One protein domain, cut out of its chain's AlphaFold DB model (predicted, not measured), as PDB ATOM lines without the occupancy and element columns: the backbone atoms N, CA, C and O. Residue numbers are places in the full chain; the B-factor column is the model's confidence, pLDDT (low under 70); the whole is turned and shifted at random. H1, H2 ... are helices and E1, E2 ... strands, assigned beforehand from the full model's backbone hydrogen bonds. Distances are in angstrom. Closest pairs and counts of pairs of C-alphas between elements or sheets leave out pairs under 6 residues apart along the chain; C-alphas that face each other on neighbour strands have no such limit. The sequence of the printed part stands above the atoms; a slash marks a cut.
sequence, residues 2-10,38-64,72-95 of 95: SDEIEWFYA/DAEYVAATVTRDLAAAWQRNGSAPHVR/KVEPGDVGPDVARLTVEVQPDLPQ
ATOM      1  N   SER A   2      38.318  57.078  40.211       62.50
ATOM      2  CA  SER A   2      39.094  56.284  39.261       62.50
ATOM      3  C   SER A   2      38.271  56.206  37.981       62.50
ATOM      4  O   SER A   2      37.073  55.931  38.057       62.50
ATOM      5  N   ASP A   3      38.879  56.535  36.847       83.44
ATOM      6  CA  ASP A   3      38.230  56.409  35.547       83.44
ATOM      7  C   ASP A   3      38.247  54.923  35.184       83.44
ATOM      8  O   ASP A   3      39.264  54.384  34.751       83.44
ATOM      9  N   GLU A   4      37.141  54.238  35.463       88.62
ATOM     10  CA  GLU A   4      36.949  52.859  35.027       88.62
ATOM     11  C   GLU A   4      37.010  52.806  33.495       88.62
ATOM     12  O   GLU A   4      36.293  53.532  32.803       88.62
ATOM     13  N   ILE A   5      37.884  51.952  32.969       93.00
ATOM     14  CA  ILE A   5      38.086  51.728  31.541       93.00
ATOM     15  C   ILE A   5      37.545  50.342  31.206       93.00
ATOM     16  O   ILE A   5      37.735  49.379  31.951       93.00
ATOM     17  N   GLU A   6      36.852  50.231  30.082       94.25
ATOM     18  CA  GLU A   6      36.475  48.940  29.528       94.25
ATOM     19  C   GLU A   6      37.675  48.346  28.782       94.25
ATOM     20  O   GLU A   6      38.162  48.900  27.797       94.25
ATOM     21  N   TRP A   7      38.190  47.229  29.291       95.56
ATOM     22  CA  TRP A   7      39.337  46.544  28.714       95.56
ATOM     23  C   TRP A   7      38.893  45.282  27.999       95.56
ATOM     24  O   TRP A   7      38.385  44.359  28.638       95.56
ATOM     25  N   PHE A   8      39.152  45.199  26.702       95.06
ATOM     26  CA  PHE A   8      39.018  43.962  25.950       95.06
ATOM     27  C   PHE A   8      40.242  43.072  26.181       95.06
ATOM     28  O   PHE A   8      41.381  43.541  26.169       95.06
ATOM     29  N   TYR A   9      40.030  41.774  26.373       95.50
ATOM     30  CA  TYR A   9      41.105  40.796  26.486       95.50
ATOM     31  C   TYR A   9      40.879  39.590  25.577       95.50
ATOM     32  O   TYR A   9      39.749  39.196  25.267       95.50
ATOM     33  N   ALA A  10      41.984  38.957  25.190       95.44
ATOM     34  CA  ALA A  10      41.977  37.669  24.512       95.44
ATOM     35  C   ALA A  10      43.224  36.864  24.881       95.44
ATOM     36  O   ALA A  10      44.335  37.398  24.959       95.44
ATOM     37  N   ASP A  38      42.653  49.435  35.537       93.88
ATOM     38  CA  ASP A  38      43.989  48.867  35.345       93.88
ATOM     39  C   ASP A  38      44.025  47.607  34.456       93.88
ATOM     40  O   ASP A  38      43.463  46.560  34.785       93.88
ATOM     41  N   ALA A  39      44.774  47.679  33.353       94.62
ATOM     42  CA  ALA A  39      45.028  46.549  32.461       94.62
ATOM     43  C   ALA A  39      45.820  45.410  33.137       94.62
ATOM     44  O   ALA A  39      45.656  44.244  32.770       94.62
ATOM     45  N   GLU A  40      46.666  45.714  34.128       96.38
ATOM     46  CA  GLU A  40      47.419  44.706  34.886       96.38
ATOM     47  C   GLU A  40      46.477  43.850  35.734       96.38
ATOM     48  O   GLU A  40      46.628  42.627  35.782       96.38
ATOM     49  N   TYR A  41      45.444  44.462  36.321       96.25
ATOM     50  CA  TYR A  41      44.383  43.739  37.020       96.25
ATOM     51  C   TYR A  41      43.650  42.755  36.096       96.25
ATOM     52  O   TYR A  41      43.397  41.607  36.483       96.25
ATOM     53  N   VAL A  42      43.346  43.173  34.863       97.31
ATOM     54  CA  VAL A  42      42.724  42.311  33.842       97.31
ATOM     55  C   VAL A  42      43.627  41.118  33.541       97.31
ATOM     56  O   VAL A  42      43.198  39.971  33.661       97.31
ATOM     57  N   ALA A  43      44.900  41.369  33.224       97.00
ATOM     58  CA  ALA A  43      45.849  40.309  32.898       97.00
ATOM     59  C   ALA A  43      46.073  39.339  34.070       97.00
ATOM     60  O   ALA A  43      46.116  38.123  33.861       97.00
ATOM     61  N   ALA A  44      46.168  39.843  35.303       97.25
ATOM     62  CA  ALA A  44      46.309  39.022  36.504       97.25
ATOM     63  C   ALA A  44      45.076  38.138  36.746       97.25
ATOM     64  O   ALA A  44      45.218  36.957  37.072       97.25
ATOM     65  N   THR A  45      43.874  38.684  36.541       97.44
ATOM     66  CA  THR A  45      42.610  37.942  36.658       97.44
ATOM     67  C   THR A  45      42.556  36.802  35.644       97.44
ATOM     68  O   THR A  45      42.402  35.643  36.029       97.44
ATOM     69  N   VAL A  46      42.804  37.095  34.366       96.88
ATOM     70  CA  VAL A  46      42.789  36.086  33.295       96.88
ATOM     71  C   VAL A  46      43.872  35.021  33.512       96.88
ATOM     72  O   VAL A  46      43.617  33.828  33.359       96.88
ATOM     73  N   THR A  47      45.075  35.422  33.933       95.62
ATOM     74  CA  THR A  47      46.179  34.489  34.230       95.62
ATOM     75  C   THR A  47      45.840  33.559  35.396       95.62
ATOM     76  O   THR A  47      46.159  32.368  35.362       95.62
ATOM     77  N   ARG A  48      45.161  34.068  36.428       95.75
ATOM     78  CA  ARG A  48      44.683  33.252  37.550       95.75
ATOM     79  C   ARG A  48      43.651  32.220  37.092       95.75
ATOM     80  O   ARG A  48      43.728  31.064  37.513       95.75
ATOM     81  N   ASP A  49      42.717  32.617  36.234       95.38
ATOM     82  CA  ASP A  49      41.688  31.717  35.708       95.38
ATOM     83  C   ASP A  49      42.288  30.634  34.802       95.38
ATOM     84  O   ASP A  49      41.916  29.461  34.916       95.38
ATOM     85  N   LEU A  50      43.289  30.991  33.988       94.25
ATOM     86  CA  LEU A  50      44.105  30.043  33.223       94.25
ATOM     87  C   LEU A  50      44.780  29.025  34.141       94.25
ATOM     88  O   LEU A  50      44.616  27.821  33.945       94.25
ATOM     89  N   ALA A  51      45.465  29.481  35.191       92.75
ATOM     90  CA  ALA A  51      46.117  28.592  36.148       92.75
ATOM     91  C   ALA A  51      45.118  27.626  36.811       92.75
ATOM     92  O   ALA A  51      45.408  26.438  36.966       92.75
ATOM     93  N   ALA A  52      43.920  28.104  37.160       93.56
ATOM     94  CA  ALA A  52      42.863  27.258  37.706       93.56
ATOM     95  C   ALA A  52      42.339  26.237  36.678       93.56
ATOM     96  O   ALA A  52      42.050  25.095  37.041       93.56
ATOM     97  N   ALA A  53      42.213  26.616  35.404       92.31
ATOM     98  CA  ALA A  53      41.822  25.702  34.332       92.31
ATOM     99  C   ALA A  53      42.889  24.630  34.071       92.31
ATOM    100  O   ALA A  53      42.558  23.451  33.955       92.31
ATOM    101  N   TRP A  54      44.166  25.004  34.062       92.75
ATOM    102  CA  TRP A  54      45.282  24.074  33.891       92.75
ATOM    103  C   TRP A  54      45.386  23.067  35.028       92.75
ATOM    104  O   TRP A  54      45.594  21.885  34.773       92.75
ATOM    105  N   GLN A  55      45.149  23.494  36.271       91.25
ATOM    106  CA  GLN A  55      45.071  22.578  37.413       91.25
ATOM    107  C   GLN A  55      43.970  21.523  37.240       91.25
ATOM    108  O   GLN A  55      44.162  20.374  37.631       91.25
ATOM    109  N   ARG A  56      42.830  21.886  36.633       90.38
ATOM    110  CA  ARG A  56      41.745  20.934  36.341       90.38
ATOM    111  C   ARG A  56      42.070  20.009  35.168       90.38
ATOM    112  O   ARG A  56      41.703  18.839  35.210       90.38
ATOM    113  N   ASN A  57      42.747  20.525  34.145       87.06
ATOM    114  CA  ASN A  57      43.004  19.807  32.893       87.06
ATOM    115  C   ASN A  57      44.332  19.025  32.891       87.06
ATOM    116  O   ASN A  57      44.558  18.215  31.997       87.06
ATOM    117  N   GLY A  58      45.213  19.264  33.866       86.62
ATOM    118  CA  GLY A  58      46.508  18.588  34.001       86.62
ATOM    119  C   GLY A  58      47.565  19.012  32.975       86.62
ATOM    120  O   GLY A  58      48.563  18.314  32.817       86.62
ATOM    121  N   SER A  59      47.358  20.124  32.266       85.62
ATOM    122  CA  SER A  59      48.280  20.651  31.253       85.62
ATOM    123  C   SER A  59      48.303  22.176  31.296       85.62
ATOM    124  O   SER A  59      47.248  22.796  31.436       85.62
ATOM    125  N   ALA A  60      49.499  22.756  31.172       88.50
ATOM    126  CA  ALA A  60      49.756  24.191  31.235       88.50
ATOM    127  C   ALA A  60      50.507  24.651  29.966       88.50
ATOM    128  O   ALA A  60      51.724  24.816  29.990       88.50
ATOM    129  N   PRO A  61      49.812  24.794  28.824       90.12
ATOM    130  CA  PRO A  61      50.441  25.163  27.560       90.12
ATOM    131  C   PRO A  61      50.956  26.605  27.567       90.12
ATOM    132  O   PRO A  61      50.455  27.466  28.287       90.12
ATOM    133  N   HIS A  62      51.907  26.887  26.676       93.00
ATOM    134  CA  HIS A  62      52.329  28.251  26.379       93.00
ATOM    135  C   HIS A  62      51.151  29.067  25.824       93.00
ATOM    136  O   HIS A  62      50.528  28.703  24.818       93.00
ATOM    137  N   VAL A  63      50.866  30.189  26.479       94.56
ATOM    138  CA  VAL A  63      49.852  31.158  26.062       94.56
ATOM    139  C   VAL A  63      50.357  32.584  26.229       94.56
ATOM    140  O   VAL A  63      51.319  32.838  26.950       94.56
ATOM    141  N   ARG A  64      49.657  33.531  25.612       95.50
ATOM    142  CA  ARG A  64      49.758  34.952  25.933       95.50
ATOM    143  C   ARG A  64      48.383  35.537  26.198       95.50
ATOM    144  O   ARG A  64      47.421  35.177  25.521       95.50
ATOM    145  N   LYS A  72      39.681  52.211  22.228       80.19
ATOM    146  CA  LYS A  72      40.810  52.633  21.381       80.19
ATOM    147  C   LYS A  72      41.202  51.617  20.316       80.19
ATOM    148  O   LYS A  72      42.143  51.892  19.570       80.19
ATOM    149  N   VAL A  73      40.536  50.467  20.243       77.19
ATOM    150  CA  VAL A  73      40.883  49.412  19.288       77.19
ATOM    151  C   VAL A  73      39.767  49.211  18.280       77.19
ATOM    152  O   VAL A  73      38.624  48.941  18.627       77.19
ATOM    153  N   GLU A  74      40.120  49.333  17.005       74.19
ATOM    154  CA  GLU A  74      39.201  49.078  15.903       74.19
ATOM    155  C   GLU A  74      39.023  47.563  15.683       74.19
ATOM    156  O   GLU A  74      39.979  46.784  15.830       74.19
ATOM    157  N   PRO A  75      37.824  47.108  15.273       62.41
ATOM    158  CA  PRO A  75      37.590  45.713  14.919       62.41
ATOM    159  C   PRO A  75      38.529  45.258  13.790       62.41
ATOM    160  O   PRO A  75      38.372  45.648  12.636       62.41
ATOM    161  N   GLY A  76      39.494  44.396  14.118       65.12
ATOM    162  CA  GLY A  76      40.476  43.856  13.166       65.12
ATOM    163  C   GLY A  76      41.925  44.270  13.428       65.12
ATOM    164  O   GLY A  76      42.822  43.583  12.944       65.12
ATOM    165  N   ASP A  77      42.158  45.288  14.262       69.38
ATOM    166  CA  ASP A  77      43.503  45.713  14.680       69.38
ATOM    167  C   ASP A  77      43.978  45.017  15.968       69.38
ATOM    168  O   ASP A  77      45.003  45.358  16.542       69.38
ATOM    169  N   VAL A  78      43.272  43.986  16.429       71.19
ATOM    170  CA  VAL A  78      43.626  43.209  17.627       71.19
ATOM    171  C   VAL A  78      44.889  42.366  17.405       71.19
ATOM    172  O   VAL A  78      44.852  41.224  16.948       71.19
ATOM    173  N   GLY A  79      46.032  42.945  17.771       79.56
ATOM    174  CA  GLY A  79      47.346  42.308  17.805       79.56
ATOM    175  C   GLY A  79      48.165  42.739  19.031       79.56
ATOM    176  O   GLY A  79      47.806  43.711  19.701       79.56
ATOM    177  N   PRO A  80      49.269  42.033  19.342       81.00
ATOM    178  CA  PRO A  80      50.111  42.333  20.504       81.00
ATOM    179  C   PRO A  80      50.753  43.726  20.416       81.00
ATOM    180  O   PRO A  80      50.969  44.357  21.442       81.00
ATOM    181  N   ASP A  81      51.011  44.231  19.204       83.81
ATOM    182  CA  ASP A  81      51.692  45.514  18.976       83.81
ATOM    183  C   ASP A  81      50.850  46.733  19.377       83.81
ATOM    184  O   ASP A  81      51.396  47.791  19.685       83.81
ATOM    185  N   VAL A  82      49.524  46.585  19.390       87.81
ATOM    186  CA  VAL A  82      48.588  47.631  19.830       87.81
ATOM    187  C   VAL A  82      47.930  47.296  21.169       87.81
ATOM    188  O   VAL A  82      47.096  48.057  21.660       87.81
ATOM    189  N   ALA A  83      48.289  46.159  21.776       91.25
ATOM    190  CA  ALA A  83      47.843  45.813  23.114       91.25
ATOM    191  C   ALA A  83      48.455  46.782  24.124       91.25
ATOM    192  O   ALA A  83      49.650  47.077  24.101       91.25
ATOM    193  N   ARG A  84      47.635  47.254  25.064       94.31
ATOM    194  CA  ARG A  84      48.120  48.075  26.176       94.31
ATOM    195  C   ARG A  84      49.049  47.278  27.088       94.31
ATOM    196  O   ARG A  84      49.957  47.860  27.688       94.31
ATOM    197  N   LEU A  85      48.785  45.978  27.206       94.81
ATOM    198  CA  LEU A  85      49.569  45.018  27.965       94.81
ATOM    199  C   LEU A  85      49.523  43.655  27.270       94.81
ATOM    200  O   LEU A  85      48.471  43.219  26.807       94.81
ATOM    201  N   THR A  86      50.663  42.968  27.231       96.00
ATOM    202  CA  THR A  86      50.748  41.558  26.842       96.00
ATOM    203  C   THR A  86      51.534  40.799  27.903       96.00
ATOM    204  O   THR A  86      52.632  41.210  28.270       96.00
ATOM    205  N   VAL A  87      50.975  39.690  28.387       95.38
ATOM    206  CA  VAL A  87      51.619  38.777  29.337       95.38
ATOM    207  C   VAL A  87      51.780  37.421  28.668       95.38
ATOM    208  O   VAL A  87      50.789  36.746  28.401       95.38
ATOM    209  N   GLU A  88      53.016  37.011  28.393       94.81
ATOM    210  CA  GLU A  88      53.327  35.640  27.981       94.81
ATOM    211  C   GLU A  88      53.495  34.742  29.208       94.81
ATOM    212  O   GLU A  88      54.224  35.065  30.145       94.81
ATOM    213  N   VAL A  89      52.821  33.595  29.191       91.62
ATOM    214  CA  VAL A  89      52.885  32.577  30.236       91.62
ATOM    215  C   VAL A  89      53.471  31.314  29.618       91.62
ATOM    216  O   VAL A  89      52.851  30.681  28.762       91.62
ATOM    217  N   GLN A  90      54.681  30.959  30.051       88.44
ATOM    218  CA  GLN A  90      55.476  29.841  29.531       88.44
ATOM    219  C   GLN A  90      55.840  28.874  30.669       88.44
ATOM    220  O   GLN A  90      56.924  28.983  31.240       88.44
ATOM    221  N   PRO A  91      54.946  27.935  31.028       74.00
ATOM    222  CA  PRO A  91      55.153  27.040  32.172       74.00
ATOM    223  C   PRO A  91      56.272  26.011  31.956       74.00
ATOM    224  O   PRO A  91      56.848  25.525  32.925       74.00
ATOM    225  N   ASP A  92      56.590  25.708  30.694       68.69
ATOM    226  CA  ASP A  92      57.522  24.644  30.295       68.69
ATOM    227  C   ASP A  92      58.947  25.135  29.979       68.69
ATOM    228  O   ASP A  92      59.800  24.337  29.579       68.69
ATOM    229  N   LEU A  93      59.240  26.432  30.124       56.88
ATOM    230  CA  LEU A  93      60.609  26.913  29.946       56.88
ATOM    231  C   LEU A  93      61.429  26.670  31.220       56.88
ATOM    232  O   LEU A  93      61.004  27.094  32.298       56.88
ATOM    233  N   PRO A  94      62.617  26.038  31.128       47.56
ATOM    234  CA  PRO A  94      63.555  26.059  32.238       47.56
ATOM    235  C   PRO A  94      63.950  27.517  32.509       47.56
ATOM    236  O   PRO A  94      64.410  28.212  31.600       47.56
ATOM    237  N   GLN A  95      63.700  27.959  33.743       50.88
ATOM    238  CA  GLN A  95      64.160  29.237  34.298       50.88
ATOM    239  C   GLN A  95      65.690  29.289  34.353       50.88
ATOM    240  O   GLN A  95      66.299  28.242  34.681       50.88
TER     241      GLN A  95
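What this domain is: This is residues 2 to 10, 38 to 64 and 72 to 95 of the 95 residues of an uncharacterized protein of Streptomyces niveus NCIMB 11891 (UniProt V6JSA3). One long helix, H1, has strand E2 running beside it in nearly the same direction, and residues 59 to 64 fold back from the helix's far end to E2. Strand E1 comes in near the helix's beginning. The printed part has 60 residues with one named helix and two named strands, in the order E1, H1, E2, in a mixed class. It is loose, with a radius of gyration of the C-alphas of 13.6 A and spans of 36 by 25 by 22 A.

Where its parts are: Find C-alpha 39 at (45.028, 46.549, 32.461); from there H1, residues 39 to 57, runs 26.8 A. E2 is residues 85 to 89, 13.1 A, ending at (52.885, 32.577, 30.236). E1 is residues 5 to 10, 16.2 A.

How they stand to each other: Look at Ala 39 of H1: its C-alpha is 6.6 A from that of Leu 85, the closest C-alphas of H1 and E2. It is 6.8 A from that of Trp 7, the closest of H1 and E1. E1 and E2 are apart, and each pairs with no named strand. Residues 63 to 64 pair antiparallel with 88 to 89 of E2. In H1 every O i to N i+4 pair is within hydrogen-bond range. Residues 53 to 58, of which 53 to 57 belong to H1, stand free.

The domain as a whole: The C-alphas of Asp 3 and Pro 94, the two farthest apart, are 39.7 A apart. Residues 11 to 37 and 65 to 71 are not printed; the C-alpha gaps are 15.7 A and 20.3 A. The pLDDT is under 70 at residues 2, 75 to 77 and 92 to 95.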